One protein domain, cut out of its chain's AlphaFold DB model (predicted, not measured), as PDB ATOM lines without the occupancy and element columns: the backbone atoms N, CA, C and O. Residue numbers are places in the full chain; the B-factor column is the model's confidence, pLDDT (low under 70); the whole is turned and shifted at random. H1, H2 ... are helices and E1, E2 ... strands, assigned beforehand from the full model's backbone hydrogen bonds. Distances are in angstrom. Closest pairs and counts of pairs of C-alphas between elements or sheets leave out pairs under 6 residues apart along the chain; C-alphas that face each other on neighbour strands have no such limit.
ATOM      1  N   VAL A  49     226.211 290.972 234.155       94.62
ATOM      2  CA  VAL A  49     225.513 289.717 234.416       94.62
ATOM      3  C   VAL A  49     225.475 289.480 235.913       94.62
ATOM      4  O   VAL A  49     226.515 289.408 236.560       94.62
ATOM      5  N   TYR A  50     224.266 289.350 236.441       96.56
ATOM      6  CA  TYR A  50     224.010 288.996 237.826       96.56
ATOM      7  C   TYR A  50     223.469 287.575 237.893       96.56
ATOM      8  O   TYR A  50     222.610 287.203 237.093       96.56
ATOM      9  N   GLN A  51     223.943 286.788 238.851       96.19
ATOM     10  CA  GLN A  51     223.494 285.413 239.047       96.19
ATOM     11  C   GLN A  51     223.101 285.165 240.503       96.19
ATOM     12  O   GLN A  51     223.752 285.658 241.419       96.19
ATOM     13  N   SER A  52     222.024 284.411 240.694       95.00
ATOM     14  CA  SER A  52     221.640 283.782 241.955       95.00
ATOM     15  C   SER A  52     221.475 282.275 241.747       95.00
ATOM     16  O   SER A  52     221.588 281.785 240.621       95.00
ATOM     17  N   ASP A  53     221.130 281.544 242.806       92.94
ATOM     18  CA  ASP A  53     220.793 280.114 242.719       92.94
ATOM     19  C   ASP A  53     219.597 279.832 241.791       92.94
ATOM     20  O   ASP A  53     219.413 278.712 241.319       92.94
ATOM     21  N   TYR A  54     218.772 280.848 241.521       94.06
ATOM     22  CA  TYR A  54     217.512 280.703 240.794       94.06
ATOM     23  C   TYR A  54     217.523 281.358 239.415       94.06
ATOM     24  O   TYR A  54     216.822 280.881 238.522       94.06
ATOM     25  N   TYR A  55     218.282 282.442 239.233       95.81
ATOM     26  CA  TYR A  55     218.194 283.295 238.048       95.81
ATOM     27  C   TYR A  55     219.562 283.744 237.547       95.81
ATOM     28  O   TYR A  55     220.464 284.041 238.326       95.81
ATOM     29  N   ILE A  56     219.666 283.895 236.229       95.62
ATOM     30  CA  ILE A  56     220.735 284.637 235.563       95.62
ATOM     31  C   ILE A  56     220.091 285.838 234.873       95.62
ATOM     32  O   ILE A  56     219.154 285.680 234.087       95.62
ATOM     33  N   VAL A  57     220.594 287.033 235.171       96.81
ATOM     34  CA  VAL A  57     220.052 288.302 234.686       96.81
ATOM     35  C   VAL A  57     221.142 289.088 233.972       96.81
ATOM     36  O   VAL A  57     222.104 289.544 234.585       96.81
ATOM     37  N   HIS A  58     220.971 289.281 232.669       95.12
ATOM     38  CA  HIS A  58     221.753 290.241 231.901       95.12
ATOM     39  C   HIS A  58     221.082 291.611 232.007       95.12
ATOM     40  O   HIS A  58     219.897 291.739 231.703       95.12
ATOM     41  N   ILE A  59     221.833 292.629 232.419       96.31
ATOM     42  CA  ILE A  59     221.363 294.013 232.502       96.31
ATOM     43  C   ILE A  59     222.140 294.873 231.520       96.31
ATOM     44  O   ILE A  59     223.363 294.952 231.596       96.31
ATOM     45  N   GLU A  60     221.433 295.537 230.615       94.38
ATOM     46  CA  GLU A  60     222.025 296.399 229.597       94.38
ATOM     47  C   GLU A  60     221.332 297.761 229.595       94.38
ATOM     48  O   GLU A  60     220.109 297.845 229.482       94.38
ATOM     49  N   LYS A  61     222.115 298.842 229.676       92.31
ATOM     50  CA  LYS A  61     221.591 300.187 229.419       92.31
ATOM     51  C   LYS A  61     221.319 300.356 227.928       92.31
ATOM     52  O   LYS A  61     222.156 300.020 227.090       92.31
ATOM     53  N   LYS A  62     220.147 300.883 227.611       90.94
ATOM     54  CA  LYS A  62     219.655 301.148 226.263       90.94
ATOM     55  C   LYS A  62     219.427 302.646 226.094       90.94
ATOM     56  O   LYS A  62     219.406 303.411 227.056       90.94
ATOM     57  N   ASP A  63     219.266 303.052 224.844       88.12
ATOM     58  CA  ASP A  63     218.973 304.440 224.505       88.12
ATOM     59  C   ASP A  63     217.628 304.889 225.110       88.12
ATOM     60  O   ASP A  63     216.787 304.066 225.475       88.12
ATOM     61  N   LEU A  64     217.410 306.206 225.182       91.12
ATOM     62  CA  LEU A  64     216.157 306.824 225.650       91.12
ATOM     63  C   LEU A  64     215.761 306.470 227.100       91.12
ATOM     64  O   LEU A  64     214.573 306.387 227.414       91.12
ATOM     65  N   GLY A  65     216.754 306.280 227.976       94.25
ATOM     66  CA  GLY A  65     216.528 306.079 229.411       94.25
ATOM     67  C   GLY A  65     215.928 304.715 229.751       94.25
ATOM     68  O   GLY A  65     215.155 304.603 230.702       94.25
ATOM     69  N   TRP A  66     216.251 303.684 228.966       96.25
ATOM     70  CA  TRP A  66     215.795 302.317 229.204       96.25
ATOM     71  C   TRP A  66     216.914 301.428 229.738       96.25
ATOM     72  O   TRP A  66     218.064 301.494 229.314       96.25
ATOM     73  N   ILE A  67     216.548 300.518 230.627       96.88
ATOM     74  CA  ILE A  67     217.366 299.409 231.096       96.88
ATOM     75  C   ILE A  67     216.665 298.128 230.662       96.88
ATOM     76  O   ILE A  67     215.503 297.895 230.985       96.88
ATOM     77  N   HIS A  68     217.371 297.286 229.923       96.94
ATOM     78  CA  HIS A  68     216.876 295.980 229.515       96.94
ATOM     79  C   HIS A  68     217.382 294.914 230.481       96.94
ATOM     80  O   HIS A  68     218.592 294.755 230.646       96.94
ATOM     81  N   LEU A  69     216.455 294.187 231.103       97.50
ATOM     82  CA  LEU A  69     216.734 292.981 231.873       97.50
ATOM     83  C   LEU A  69     216.341 291.763 231.037       97.50
ATOM     84  O   LEU A  69     215.167 291.555 230.728       97.50
ATOM     85  N   SER A  70     217.331 290.955 230.676       95.56
ATOM     86  CA  SER A  70     217.134 289.626 230.102       95.56
ATOM     87  C   SER A  70     217.300 288.595 231.217       95.56
ATOM     88  O   SER A  70     218.370 288.487 231.817       95.56
ATOM     89  N   ILE A  71     216.213 287.894 231.541       96.38
ATOM     90  CA  ILE A  71     216.089 287.035 232.721       96.38
ATOM     91  C   ILE A  71     215.864 285.599 232.257       96.38
ATOM     92  O   ILE A  71     214.917 285.331 231.520       96.38
ATOM     93  N   ARG A  72     216.692 284.664 232.725       95.06
ATOM     94  CA  ARG A  72     216.460 283.221 232.569       95.06
ATOM     95  C   ARG A  72     216.628 282.500 233.898       95.06
ATOM     96  O   ARG A  72     217.379 282.963 234.760       95.06
ATOM     97  N   ASN A  73     215.964 281.359 234.060       94.44
ATOM     98  CA  ASN A  73     216.194 280.508 235.223       94.44
ATOM     99  C   ASN A  73     217.577 279.848 235.130       94.44
ATOM    100  O   ASN A  73     218.016 279.461 234.045       94.44
ATOM    101  N   ALA A  74     218.268 279.726 236.264       91.81
ATOM    102  CA  ALA A  74     219.599 279.117 236.326       91.81
ATOM    103  C   ALA A  74     219.578 277.621 235.954       91.81
ATOM    104  O   ALA A  74     220.553 277.111 235.408       91.81
ATOM    105  N   ASP A  75     218.448 276.948 236.186       90.44
ATOM    106  CA  ASP A  75     218.198 275.544 235.834       90.44
ATOM    107  C   ASP A  75     217.700 275.338 234.388       90.44
ATOM    108  O   ASP A  75     217.501 274.204 233.959       90.44
ATOM    109  N   GLY A  76     217.488 276.417 233.626       88.56
ATOM    110  CA  GLY A  76     216.972 276.369 232.254       88.56
ATOM    111  C   GLY A  76     215.458 276.156 232.123       88.56
ATOM    112  O   GLY A  76     214.963 276.075 230.997       88.56
ATOM    113  N   SER A  77     214.706 276.095 233.226       91.12
ATOM    114  CA  SER A  77     213.240 276.000 233.208       91.12
ATOM    115  C   SER A  77     212.572 277.269 232.658       91.12
ATOM    116  O   SER A  77     213.185 278.336 232.568       91.12
ATOM    117  N   SER A  78     211.282 277.181 232.332       90.69
ATOM    118  CA  SER A  78     210.443 278.309 231.898       90.69
ATOM    119  C   SER A  78     209.693 278.995 233.050       90.69
ATOM    120  O   SER A  78     208.706 279.694 232.817       90.69
ATOM    121  N   ARG A  79     210.147 278.832 234.306       89.75
ATOM    122  CA  ARG A  79     209.518 279.469 235.472       89.75
ATOM    123  C   ARG A  79     209.443 280.989 235.302       89.75
ATOM    124  O   ARG A  79     210.463 281.662 235.159       89.75
ATOM    125  N   HIS A  80     208.229 281.513 235.404       90.50
ATOM    126  CA  HIS A  80     207.887 282.922 235.283       90.50
ATOM    127  C   HIS A  80     206.864 283.275 236.358       90.50
ATOM    128  O   HIS A  80     205.736 282.787 236.349       90.50
ATOM    129  N   ASP A  81     207.291 284.088 237.321       89.19
ATOM    130  CA  ASP A  81     206.400 284.708 238.293       89.19
ATOM    131  C   ASP A  81     206.686 286.204 238.319       89.19
ATOM    132  O   ASP A  81     207.816 286.637 238.579       89.19
ATOM    133  N   TRP A  82     205.645 287.000 238.089       90.62
ATOM    134  CA  TRP A  82     205.762 288.453 238.075       90.62
ATOM    135  C   TRP A  82     206.340 289.008 239.387       90.62
ATOM    136  O   TRP A  82     207.023 290.028 239.362       90.62
ATOM    137  N   ARG A  83     206.118 288.355 240.539       89.81
ATOM    138  CA  ARG A  83     206.649 288.787 241.845       89.81
ATOM    139  C   ARG A  83     208.151 288.601 241.937       89.81
ATOM    140  O   ARG A  83     208.823 289.457 242.511       89.81
ATOM    141  N   ASP A  84     208.672 287.513 241.378       94.62
ATOM    142  CA  ASP A  84     210.114 287.304 241.307       94.62
ATOM    143  C   ASP A  84     210.728 288.360 240.378       94.62
ATOM    144  O   ASP A  84     211.705 289.004 240.750       94.62
ATOM    145  N   PHE A  85     210.102 288.658 239.237       96.62
ATOM    146  CA  PHE A  85     210.596 289.686 238.311       96.62
ATOM    147  C   PHE A  85     210.509 291.099 238.903       96.62
ATOM    148  O   PHE A  85     211.454 291.879 238.781       96.62
ATOM    149  N   GLN A  86     209.433 291.410 239.631       95.81
ATOM    150  CA  GLN A  86     209.309 292.637 240.417       95.81
ATOM    151  C   GLN A  86     210.430 292.734 241.458       95.81
ATOM    152  O   GLN A  86     211.031 293.796 241.611       95.81
ATOM    153  N   ALA A  87     210.726 291.647 242.175       95.81
ATOM    154  CA  ALA A  87     211.781 291.617 243.183       95.81
ATOM    155  C   ALA A  87     213.181 291.760 242.559       95.81
ATOM    156  O   ALA A  87     214.005 292.504 243.092       95.81
ATOM    157  N   ILE A  88     213.432 291.116 241.414       97.62
ATOM    158  CA  ILE A  88     214.668 291.250 240.628       97.62
ATOM    159  C   ILE A  88     214.846 292.704 240.196       97.62
ATOM    160  O   ILE A  88     215.871 293.311 240.499       97.62
ATOM    161  N   LYS A  89     213.828 293.301 239.568       97.75
ATOM    162  CA  LYS A  89     213.838 294.706 239.144       97.75
ATOM    163  C   LYS A  89     214.070 295.645 240.324       97.75
ATOM    164  O   LYS A  89     214.925 296.523 240.249       97.75
ATOM    165  N   ASN A  90     213.372 295.426 241.438       97.44
ATOM    166  CA  ASN A  90     213.548 296.209 242.661       97.44
ATOM    167  C   ASN A  90     214.983 296.148 243.199       97.44
ATOM    168  O   ASN A  90     215.458 297.135 243.753       97.44
ATOM    169  N   LYS A  91     215.641 294.989 243.083       96.50
ATOM    170  CA  LYS A  91     216.985 294.761 243.619       96.50
ATOM    171  C   LYS A  91     218.094 295.245 242.687       96.50
ATOM    172  O   LYS A  91     219.088 295.765 243.179       96.50
ATOM    173  N   LEU A  92     217.939 295.056 241.378       96.62
ATOM    174  CA  LEU A  92     218.979 295.357 240.389       96.62
ATOM    175  C   LEU A  92     218.859 296.757 239.777       96.62
ATOM    176  O   LEU A  92     219.858 297.278 239.289       96.62
ATOM    177  N   VAL A  93     217.664 297.354 239.788       97.25
ATOM    178  CA  VAL A  93     217.418 298.687 239.217       97.25
ATOM    179  C   VAL A  93     216.918 299.649 240.290       97.25
ATOM    180  O   VAL A  93     217.589 300.627 240.597       97.25
ATOM    181  N   GLY A  94     215.771 299.349 240.902       96.94
ATOM    182  CA  GLY A  94     215.183 300.193 241.940       96.94
ATOM    183  C   GLY A  94     213.704 299.905 242.176       96.94
ATOM    184  O   GLY A  94     212.992 299.386 241.314       96.94
ATOM    185  N   LYS A  95     213.227 300.199 243.391       96.56
ATOM    186  CA  LYS A  95     211.845 299.895 243.802       96.56
ATOM    187  C   LYS A  95     210.810 300.708 243.028       96.56
ATOM    188  O   LYS A  95     209.816 300.134 242.588       96.56
ATOM    189  N   GLU A  96     211.111 301.981 242.794       96.25
ATOM    190  CA  GLU A  96     210.196 302.955 242.184       96.25
ATOM    191  C   GLU A  96     210.300 303.028 240.654       96.25
ATOM    192  O   GLU A  96     209.461 303.651 240.005       96.25
ATOM    193  N   ASN A  97     211.302 302.367 240.066       97.75
ATOM    194  CA  ASN A  97     211.439 302.248 238.620       97.75
ATOM    195  C   ASN A  97     210.319 301.375 238.052       97.75
ATOM    196  O   ASN A  97     210.077 300.266 238.542       97.75
ATOM    197  N   GLU A  98     209.664 301.838 236.995       97.00
ATOM    198  CA  GLU A  98     208.637 301.058 236.313       97.00
ATOM    199  C   GLU A  98     209.246 300.137 235.266       97.00
ATOM    200  O   GLU A  98     210.168 300.513 234.541       97.00
ATOM    201  N   GLY A  99     208.731 298.910 235.214       97.06
ATOM    202  CA  GLY A  99     209.135 297.892 234.258       97.06
ATOM    203  C   GLY A  99     207.938 297.382 233.469       97.06
ATOM    204  O   GLY A  99     206.862 297.208 234.035       97.06
ATOM    205  N   ILE A 100     208.139 297.108 232.185       96.75
ATOM    206  CA  ILE A 100     207.139 296.504 231.306       96.75
ATOM    207  C   ILE A 100     207.705 295.265 230.614       96.75
ATOM    208  O   ILE A 100     208.811 295.276 230.069       96.75
ATOM    209  N   GLU A 101     206.929 294.188 230.643       95.81
ATOM    210  CA  GLU A 101     207.122 293.032 229.776       95.81
ATOM    211  C   GLU A 101     206.215 293.209 228.556       95.81
ATOM    212  O   GLU A 101     205.012 293.440 228.688       95.81
ATOM    213  N   LEU A 102     206.805 293.165 227.361       93.62
ATOM    214  CA  LEU A 102     206.074 293.309 226.108       93.62
ATOM    215  C   LEU A 102     205.798 291.929 225.524       93.62
ATOM    216  O   LEU A 102     206.735 291.203 225.206       93.62
ATOM    217  N   TYR A 103     204.526 291.640 225.275       93.44
ATOM    218  CA  TYR A 103     204.102 290.541 224.414       93.44
ATOM    219  C   TYR A 103     204.122 291.069 222.974       93.44
ATOM    220  O   TYR A 103     203.318 291.946 222.637       93.44
ATOM    221  N   PRO A 104     205.108 290.672 222.150       93.94
ATOM    222  CA  PRO A 104     205.329 291.303 220.860       93.94
ATOM    223  C   PRO A 104     204.250 290.898 219.848       93.94
ATOM    224  O   PRO A 104     203.551 289.905 220.014       93.94
ATOM    225  N   ALA A 105     204.153 291.656 218.752       97.50
ATOM    226  CA  ALA A 105     203.465 291.164 217.563       97.50
ATOM    227  C   ALA A 105     204.122 289.856 217.085       97.50
ATOM    228  O   ALA A 105     205.345 289.738 217.163       97.50
ATOM    229  N   GLU A 106     203.336 288.932 216.531       95.81
ATOM    230  CA  GLU A 106     203.797 287.589 216.139       95.81
ATOM    231  C   GLU A 106     205.053 287.614 215.248       95.81
ATOM    232  O   GLU A 106     206.008 286.881 215.466       95.81
ATOM    233  N   SER A 107     205.120 288.556 214.301       95.88
ATOM    234  CA  SER A 107     206.268 288.739 213.397       95.88
ATOM    235  C   SER A 107     207.575 289.168 214.078       95.88
ATOM    236  O   SER A 107     208.607 289.288 213.418       95.88
ATOM    237  N   ARG A 108     207.533 289.452 215.382       93.69
ATOM    238  CA  ARG A 108     208.666 289.855 216.222       93.69
ATOM    239  C   ARG A 108     208.948 288.850 217.344       93.69
ATOM    240  O   ARG A 108     209.806 289.138 218.177       93.69
ATOM    241  N   VAL A 109     208.217 287.736 217.411       90.88
ATOM    242  CA  VAL A 109     208.442 286.690 218.414       90.88
ATOM    243  C   VAL A 109     209.819 286.067 218.187       90.88
ATOM    244  O   VAL A 109     210.197 285.751 217.062       90.88
ATOM    245  N   LEU A 110     210.566 285.914 219.277       84.75
ATOM    246  CA  LEU A 110     211.844 285.213 219.325       84.75
ATOM    247  C   LEU A 110     211.754 284.186 220.457       84.75
ATOM    248  O   LEU A 110     211.946 284.540 221.617       84.75
ATOM    249  N   ASP A 111     211.429 282.940 220.113       86.75
ATOM    250  CA  ASP A 111     211.287 281.822 221.058       86.75
ATOM    251  C   ASP A 111     212.430 280.812 220.875       86.75
ATOM    252  O   ASP A 111     212.264 279.700 220.380       86.75
ATOM    253  N   GLU A 112     213.647 281.261 221.181       83.25
ATOM    254  CA  GLU A 112     214.869 280.456 221.029       83.25
ATOM    255  C   GLU A 112     215.407 279.948 222.374       83.25
ATOM    256  O   GLU A 112     216.268 279.069 222.427       83.25
ATOM    257  N   CYS A 113     214.932 280.521 223.480       79.44
ATOM    258  CA  CYS A 113     215.341 280.157 224.829       79.44
ATOM    259  C   CYS A 113     214.262 280.553 225.844       79.44
ATOM    260  O   CYS A 113     213.535 281.516 225.626       79.44
ATOM    261  N   ASN A 114     214.210 279.842 226.981       91.25
ATOM    262  CA  ASN A 114     213.350 280.150 228.135       91.25
ATOM    263  C   ASN A 114     213.811 281.443 228.843       91.25
ATOM    264  O   ASN A 114     214.266 281.429 229.991       91.25
ATOM    265  N   GLN A 115     213.771 282.558 228.118       92.81
ATOM    266  CA  GLN A 115     214.310 283.846 228.510       92.81
ATOM    267  C   GLN A 115     213.252 284.926 228.333       92.81
ATOM    268  O   GLN A 115     212.604 285.039 227.298       92.81
ATOM    269  N   PHE A 116     213.134 285.763 229.351       95.31
ATOM    270  CA  PHE A 116     212.128 286.804 229.427       95.31
ATOM    271  C   PHE A 116     212.782 288.179 229.430       95.31
ATOM    272  O   PHE A 116     213.936 288.348 229.838       95.31
ATOM    273  N   HIS A 117     212.040 289.173 228.951       95.62
ATOM    274  CA  HIS A 117     212.571 290.498 228.665       95.62
ATOM    275  C   HIS A 117     211.749 291.574 229.368       95.62
ATOM    276  O   HIS A 117     210.643 291.903 228.941       95.62
ATOM    277  N   LEU A 118     212.332 292.160 230.412       97.56
ATOM    278  CA  LEU A 118     211.740 293.262 231.159       97.56
ATOM    279  C   LEU A 118     212.445 294.573 230.792       97.56
ATOM    280  O   LEU A 118     213.666 294.692 230.906       97.56
ATOM    281  N   TRP A 119     211.672 295.559 230.345       97.19
ATOM    282  CA  TRP A 119     212.152 296.889 229.976       97.19
ATOM    283  C   TRP A 119     211.831 297.862 231.094       97.19
ATOM    284  O   TRP A 119     210.664 298.074 231.405       97.19
ATOM    285  N   VAL A 120     212.855 298.434 231.712       98.19
ATOM    286  CA  VAL A 120     212.735 299.245 232.925       98.19
ATOM    287  C   VAL A 120     213.159 300.676 232.627       98.19
ATOM    288  O   VAL A 120     214.195 300.889 232.000       98.19
ATOM    289  N   ARG A 121     212.381 301.662 233.067       97.88
ATOM    290  CA  ARG A 121     212.776 303.074 232.996       97.88
ATOM    291  C   ARG A 121     213.943 303.322 233.945       97.88
ATOM    292  O   ARG A 121     213.894 302.902 235.099       97.88
ATOM    293  N   GLU A 122     215.006 303.957 233.460       96.44
ATOM    294  CA  GLU A 122     216.184 304.292 234.272       96.44
ATOM    295  C   GLU A 122     215.849 305.344 235.334       96.44
ATOM    296  O   GLU A 122     216.257 305.208 236.486       96.44
ATOM    297  N   ASP A 123     215.066 306.351 234.952       97.06
ATOM    298  CA  ASP A 123     214.564 307.386 235.850       97.06
ATOM    299  C   ASP A 123     213.254 306.917 236.512       97.06
ATOM    300  O   ASP A 123     212.302 306.607 235.790       97.06
ATOM    301  N   PRO A 124     213.175 306.831 237.856       96.00
ATOM    302  CA  PRO A 124     211.937 306.481 238.547       96.00
ATOM    303  C   PRO A 124     210.815 307.512 238.366       96.00
ATOM    304  O   PRO A 124     209.658 307.142 238.561       96.00
ATOM    305  N   GLU A 125     211.111 308.755 237.988       95.19
ATOM    306  CA  GLU A 125     210.099 309.796 237.760       95.19
ATOM    307  C   GLU A 125     209.480 309.724 236.355       95.19
ATOM    308  O   GLU A 125     208.364 310.197 236.141       95.19
ATOM    309  N   ASP A 126     210.157 309.082 235.397       94.88
ATOM    310  CA  ASP A 126     209.621 308.871 234.052       94.88
ATOM    311  C   ASP A 126     208.749 307.610 234.022       94.88
ATOM    312  O   ASP A 126     209.223 306.502 233.750       94.88
ATOM    313  N   LYS A 127     207.469 307.785 234.368       92.44
ATOM    314  CA  LYS A 127     206.466 306.715 234.399       92.44
ATOM    315  C   LYS A 127     206.049 306.297 232.988       92.44
ATOM    316  O   LYS A 127     205.793 307.121 232.111       92.44
ATOM    317  N   ILE A 128     205.926 304.992 232.773       93.75
ATOM    318  CA  ILE A 128     205.405 304.410 231.541       93.75
ATOM    319  C   ILE A 128     203.909 304.763 231.470       93.75
ATOM    320  O   ILE A 128     203.169 304.440 232.396       93.75
ATOM    321  N   PRO A 129     203.414 305.386 230.384       91.88
ATOM    322  CA  PRO A 129     202.045 305.905 230.306       91.88
ATOM    323  C   PRO A 129     201.000 304.802 230.034       91.88
ATOM    324  O   PRO A 129     200.198 304.896 229.104       91.88
ATOM    325  N   VAL A 130     201.028 303.720 230.817       90.50
ATOM    326  CA  VAL A 130     200.114 302.572 230.754       90.50
ATOM    327  C   VAL A 130     199.833 302.034 232.159       90.50
ATOM    328  O   VAL A 130     200.639 302.184 233.070       90.50
ATOM    329  N   GLY A 131     198.707 301.338 232.332       85.00
ATOM    330  CA  GLY A 131     198.323 300.748 233.618       85.00
ATOM    331  C   GLY A 131     197.390 301.636 234.445       85.00
ATOM    332  O   GLY A 131     196.809 302.595 233.941       85.00
ATOM    333  N   ARG A 132     197.168 301.254 235.710       82.56
ATOM    334  CA  ARG A 132     196.292 301.978 236.643       82.56
ATOM    335  C   ARG A 132     197.130 302.748 237.655       82.56
ATOM    336  O   ARG A 132     197.881 302.129 238.402       82.56
ATOM    337  N   ASP A 133     196.895 304.050 237.758       84.00
ATOM    338  CA  ASP A 133     197.488 304.900 238.791       84.00
ATOM    339  C   ASP A 133     196.523 305.059 239.981       84.00
ATOM    340  O   ASP A 133     195.765 306.021 240.086       84.00
ATOM    341  N   LEU A 134     196.452 304.029 240.833       84.81
ATOM    342  CA  LEU A 134     195.577 303.995 242.021       84.81
ATOM    343  C   LEU A 134     196.348 303.739 243.330       84.81
ATOM    344  O   LEU A 134     195.737 303.426 244.362       84.81
ATOM    345  N   GLY A 135     197.679 303.844 243.277       83.31
ATOM    346  CA  GLY A 135     198.590 303.497 244.365       83.31
ATOM    347  C   GLY A 135     198.680 301.991 244.662       83.31
ATOM    348  O   GLY A 135     197.956 301.159 244.108       83.31
ATOM    349  N   ARG A 136     199.588 301.620 245.576       81.44
ATOM    350  CA  ARG A 136     199.794 300.225 245.999       81.44
ATOM    351  C   ARG A 136     198.638 299.742 246.881       81.44
ATOM    352  O   ARG A 136     198.441 300.259 247.978       81.44
ATOM    353  N   ARG A 137     197.950 298.678 246.455       80.44
ATOM    354  CA  ARG A 137     196.926 297.962 247.237       80.44
ATOM    355  C   ARG A 137     197.257 296.471 247.289       80.44
ATOM    356  O   ARG A 137     197.610 295.890 246.269       80.44
ATOM    357  N   VAL A 138     197.175 295.869 248.474       74.62
ATOM    358  CA  VAL A 138     197.378 294.429 248.704       74.62
ATOM    359  C   VAL A 138     196.315 293.989 249.705       74.62
ATOM    360  O   VAL A 138     196.245 294.571 250.786       74.62
ATOM    361  N   SER A 139     195.500 292.998 249.346       73.06
ATOM    362  CA  SER A 139     194.441 292.443 250.197       73.06
ATOM    363  C   SER A 139     194.655 290.942 250.353       73.06
ATOM    364  O   SER A 139     195.031 290.264 249.400       73.06
ATOM    365  N   ASN A 140     194.423 290.423 251.554       69.56
ATOM    366  CA  ASN A 140     194.362 288.976 251.775       69.56
ATOM    367  C   ASN A 140     192.924 288.448 251.694       69.56
ATOM    368  O   ASN A 140     192.728 287.237 251.644       69.56
ATOM    369  N   GLU A 141     191.942 289.349 251.663       74.50
ATOM    370  CA  GLU A 141     190.530 289.011 251.547       74.50
ATOM    371  C   GLU A 141     190.113 289.007 250.070       74.50
ATOM    372  O   GLU A 141     190.522 289.901 249.322       74.50
ATOM    373  N   PRO A 142     189.328 288.010 249.626       70.50
ATOM    374  CA  PRO A 142     188.822 287.955 248.265       70.50
ATOM    375  C   PRO A 142     187.787 289.061 248.028       70.50
ATOM    376  O   PRO A 142     186.763 289.123 248.704       70.50
ATOM    377  N   ASP A 143     188.020 289.892 247.014       73.50
ATOM    378  CA  ASP A 143     187.093 290.964 246.628       73.50
ATOM    379  C   ASP A 143     185.851 290.428 245.875       73.50
ATOM    380  O   ASP A 143     184.848 291.127 245.734       73.50
ATOM    381  N   ALA A 144     185.905 289.183 245.381       77.25
ATOM    382  CA  ALA A 144     184.803 288.460 244.751       77.25
ATOM    383  C   ALA A 144     184.976 286.925 244.894       77.25
ATOM    384  O   ALA A 144     186.065 286.433 245.207       77.25
ATOM    385  N   PRO A 145     183.931 286.112 244.643       76.12
ATOM    386  CA  PRO A 145     184.079 284.658 244.591       76.12
ATOM    387  C   PRO A 145     185.179 284.240 243.599       76.12
ATOM    388  O   PRO A 145     185.243 284.751 242.484       76.12
ATOM    389  N   ASN A 146     186.032 283.292 243.998       71.25
ATOM    390  CA  ASN A 146     187.188 282.800 243.232       71.25
ATOM    391  C   ASN A 146     188.333 283.808 242.977       71.25
ATOM    392  O   ASN A 146     189.241 283.495 242.206       71.25
ATOM    393  N   THR A 147     188.370 284.972 243.638       68.69
ATOM    394  CA  THR A 147     189.533 285.879 243.578       68.69
ATOM    395  C   THR A 147     190.472 285.633 244.755       68.69
ATOM    396  O   THR A 147     190.327 286.241 245.809       68.69
ATOM    397  N   PHE A 148     191.453 284.747 244.598       67.44
ATOM    398  CA  PHE A 148     192.441 284.488 245.648       67.44
ATOM    399  C   PHE A 148     193.763 285.173 245.325       67.44
ATOM    400  O   PHE A 148     194.368 284.921 244.279       67.44
ATOM    401  N   GLN A 149     194.246 286.008 246.244       66.62
ATOM    402  CA  GLN A 149     195.634 286.439 246.195       66.62
ATOM    403  C   GLN A 149     196.519 285.237 246.546       66.62
ATOM    404  O   GLN A 149     196.285 284.565 247.548       66.62
ATOM    405  N   ARG A 150     197.525 284.960 245.709       65.75
ATOM    406  CA  ARG A 150     198.526 283.910 245.956       65.75
ATOM    407  C   ARG A 150     199.077 284.037 247.383       65.75
ATOM    408  O   ARG A 150     199.553 285.119 247.742       65.75
ATOM    409  N   GLY A 151     199.019 282.958 248.164       58.81
ATOM    410  CA  GLY A 151     199.629 282.906 249.492       58.81
ATOM    411  C   GLY A 151     201.157 282.953 249.393       58.81
ATOM    412  O   GLY A 151     201.723 282.661 248.341       58.81
ATOM    413  N   SER A 152     201.851 283.295 250.481       48.34
ATOM    414  CA  SER A 152     203.327 283.316 250.520       48.34
ATOM    415  C   SER A 152     203.982 281.985 250.121       48.34
ATOM    416  O   SER A 152     205.139 281.983 249.705       48.34
ATOM    417  N   ASP A 153     203.226 280.884 250.196       43.44
ATOM    418  CA  ASP A 153     203.719 279.508 250.089       43.44
ATOM    419  C   ASP A 153     203.280 278.801 248.789       43.44
ATOM    420  O   ASP A 153     203.585 277.629 248.584       43.44
ATOM    421  N   ASP A 154     202.564 279.482 247.890       50.53
ATOM    422  CA  ASP A 154     202.007 278.893 246.659       50.53
ATOM    423  C   ASP A 154     203.073 278.760 245.550       50.53
ATOM    424  O   ASP A 154     202.889 279.247 244.433       50.53
ATOM    425  N   VAL A 155     204.229 278.156 245.844       43.09
ATOM    426  CA  VAL A 155     205.437 278.176 244.990       43.09
ATOM    427  C   VAL A 155     205.231 277.526 243.609       43.09
ATOM    428  O   VAL A 155     205.901 277.906 242.655       43.09
ATOM    429  N   GLU A 156     204.238 276.650 243.455       45.06
ATOM    430  CA  GLU A 156     204.045 275.849 242.244       45.06
ATOM    431  C   GLU A 156     202.605 275.935 241.721       45.06
ATOM    432  O   GLU A 156     201.732 275.143 242.062       45.06
ATOM    433  N   ARG A 157     202.346 276.903 240.840       43.19
ATOM    434  CA  ARG A 157     201.271 276.789 239.846       43.19
ATOM    435  C   ARG A 157     201.868 277.032 238.474       43.19
ATOM    436  O   ARG A 157     201.705 278.099 237.894       43.19
ATOM    437  N   MET A 158     202.574 276.030 237.970       40.31
ATOM    438  CA  MET A 158     202.762 275.882 236.536       40.31
ATOM    439  C   MET A 158     201.975 274.650 236.129       40.31
ATOM    440  O   MET A 158     202.214 273.562 236.645       40.31
ATOM    441  N   ALA A 159     200.972 274.852 235.279       35.72
ATOM    442  CA  ALA A 159     200.374 273.745 234.561       35.72
ATOM    443  C   ALA A 159     201.477 273.127 233.695       35.72
ATOM    444  O   ALA A 159     202.209 273.852 233.017       35.72
ATOM    445  N   ASP A 160     201.614 271.806 233.741       37.59
ATOM    446  CA  ASP A 160     202.391 271.100 232.731       37.59
ATOM    447  C   ASP A 160     201.769 271.317 231.336       37.59
ATOM    448  O   ASP A 160     200.672 271.865 231.187       37.59
ATOM    449  N   SER A 161     202.460 270.872 230.286       33.75
ATOM    450  CA  SER A 161     201.997 270.952 228.891       33.75
ATOM    451  C   SER A 161     200.672 270.218 228.615       33.75
ATOM    452  O   SER A 161     200.194 270.228 227.482       33.75
ATOM    453  N   GLN A 162     200.061 269.599 229.632       36.06
ATOM    454  CA  GLN A 162     198.762 268.934 229.586       36.06
ATOM    455  C   GLN A 162     197.691 269.628 230.444       36.06
ATOM    456  O   GLN A 162     196.581 269.112 230.574       36.06
ATOM    457  N   GLY A 163     197.975 270.811 231.002       34.19
ATOM    458  CA  GLY A 163     196.986 271.604 231.731       34.19
ATOM    459  C   GLY A 163     196.681 271.088 233.140       34.19
ATOM    460  O   GLY A 163     195.678 271.503 233.729       34.19
ATOM    461  N   LYS A 164     197.498 270.194 233.714       29.86
ATOM    462  CA  LYS A 164     197.225 269.648 235.047       29.86
ATOM    463  C   LYS A 164     197.781 270.572 236.131       29.86
ATOM    464  O   LYS A 164     198.986 270.745 236.280       29.86
ATOM    465  N   VAL A 165     196.881 271.164 236.918       36.12
ATOM    466  CA  VAL A 165     197.240 271.935 238.116       36.12
ATOM    467  C   VAL A 165     197.667 270.956 239.210       36.12
ATOM    468  O   VAL A 165     196.839 270.220 239.747       36.12
ATOM    469  N   ILE A 166     198.953 270.938 239.556       35.31
ATOM    470  CA  ILE A 166     199.453 270.208 240.725       35.31
ATOM    471  C   ILE A 166     199.231 271.111 241.940       35.31
ATOM    472  O   ILE A 166     199.943 272.087 242.142       35.31
ATOM    473  N   THR A 167     198.206 270.829 242.742       36.16
ATOM    474  CA  THR A 167     198.072 271.421 244.078       36.16
ATOM    475  C   THR A 167     198.634 270.453 245.107       36.16
ATOM    476  O   THR A 167     198.216 269.294 245.141       36.16
ATOM    477  N   ASN A 168     199.520 270.927 245.985       34.00
ATOM    478  CA  ASN A 168     199.920 270.181 247.174       34.00
ATOM    479  C   ASN A 168     198.680 269.870 248.025       34.00
ATOM    480  O   ASN A 168     198.124 270.743 248.694       34.00
ATOM    481  N   ASN A 169     198.247 268.609 247.994       34.78
ATOM    482  CA  ASN A 169     197.270 268.065 248.923       34.78
ATOM    483  C   ASN A 169     197.845 268.171 250.341       34.78
ATOM    484  O   ASN A 169     198.617 267.319 250.776       34.78
TER     485      ASN A 169
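This is residues 49 to 169 of the 175 residues of an uncharacterized protein of Candidatus Pacearchaeota archaeon (UniProt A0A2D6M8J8). With little regular structure, this is a strongly twisted sheet with H1 over one face and a long tail, residues 122 to 169, without named elements. Residues 104 to 112 stick out. The 121 printed residues include E1, E2, E3, H1, E4, E5, 40 residues, mixed class. The antiparallel sheet runs E1 E2 E3 E5 E4; the whole is only just compact, close to loose, radius of gyration of the C-alphas 16.4 A, spanning 48 by 37 by 33 A.

E1, residues 49 to 51, E2, 55 to 62, and E3, 66 to 73, form a meander, successive antiparallel neighbours; within hydrogen-bond range are N 50 and O 57, 2.9 A, and N 58 and O 70, 2.8 A. E5, residues 115 to 121, neighbours E3, N 69 to O 118 2.8 A, and forms a hairpin with E4, residues 99 to 101, N 100 to O 119 2.8 A. H1, residues 82 to 92, every O i to N i+4 pair within range, is on the sheet, two layers; the closest C-alphas of H1 and E4, Lys 89 and Gly 99, are 7.5 A apart. E3, H1, E4 make a split strand-helix-strand unit, E5 between its strands, crossover right-handed.

E1 begins at C-alpha 49, (225.513, 289.717, 234.416); E5 ends at C-alpha 121, (212.776, 303.074, 232.996). E3 measures 22.6 A, H1 15.1 A.

The printed part has no cut. Link E4 to E5 is long. Model pLDDT is under 70 at residues 140 and 147 to 169.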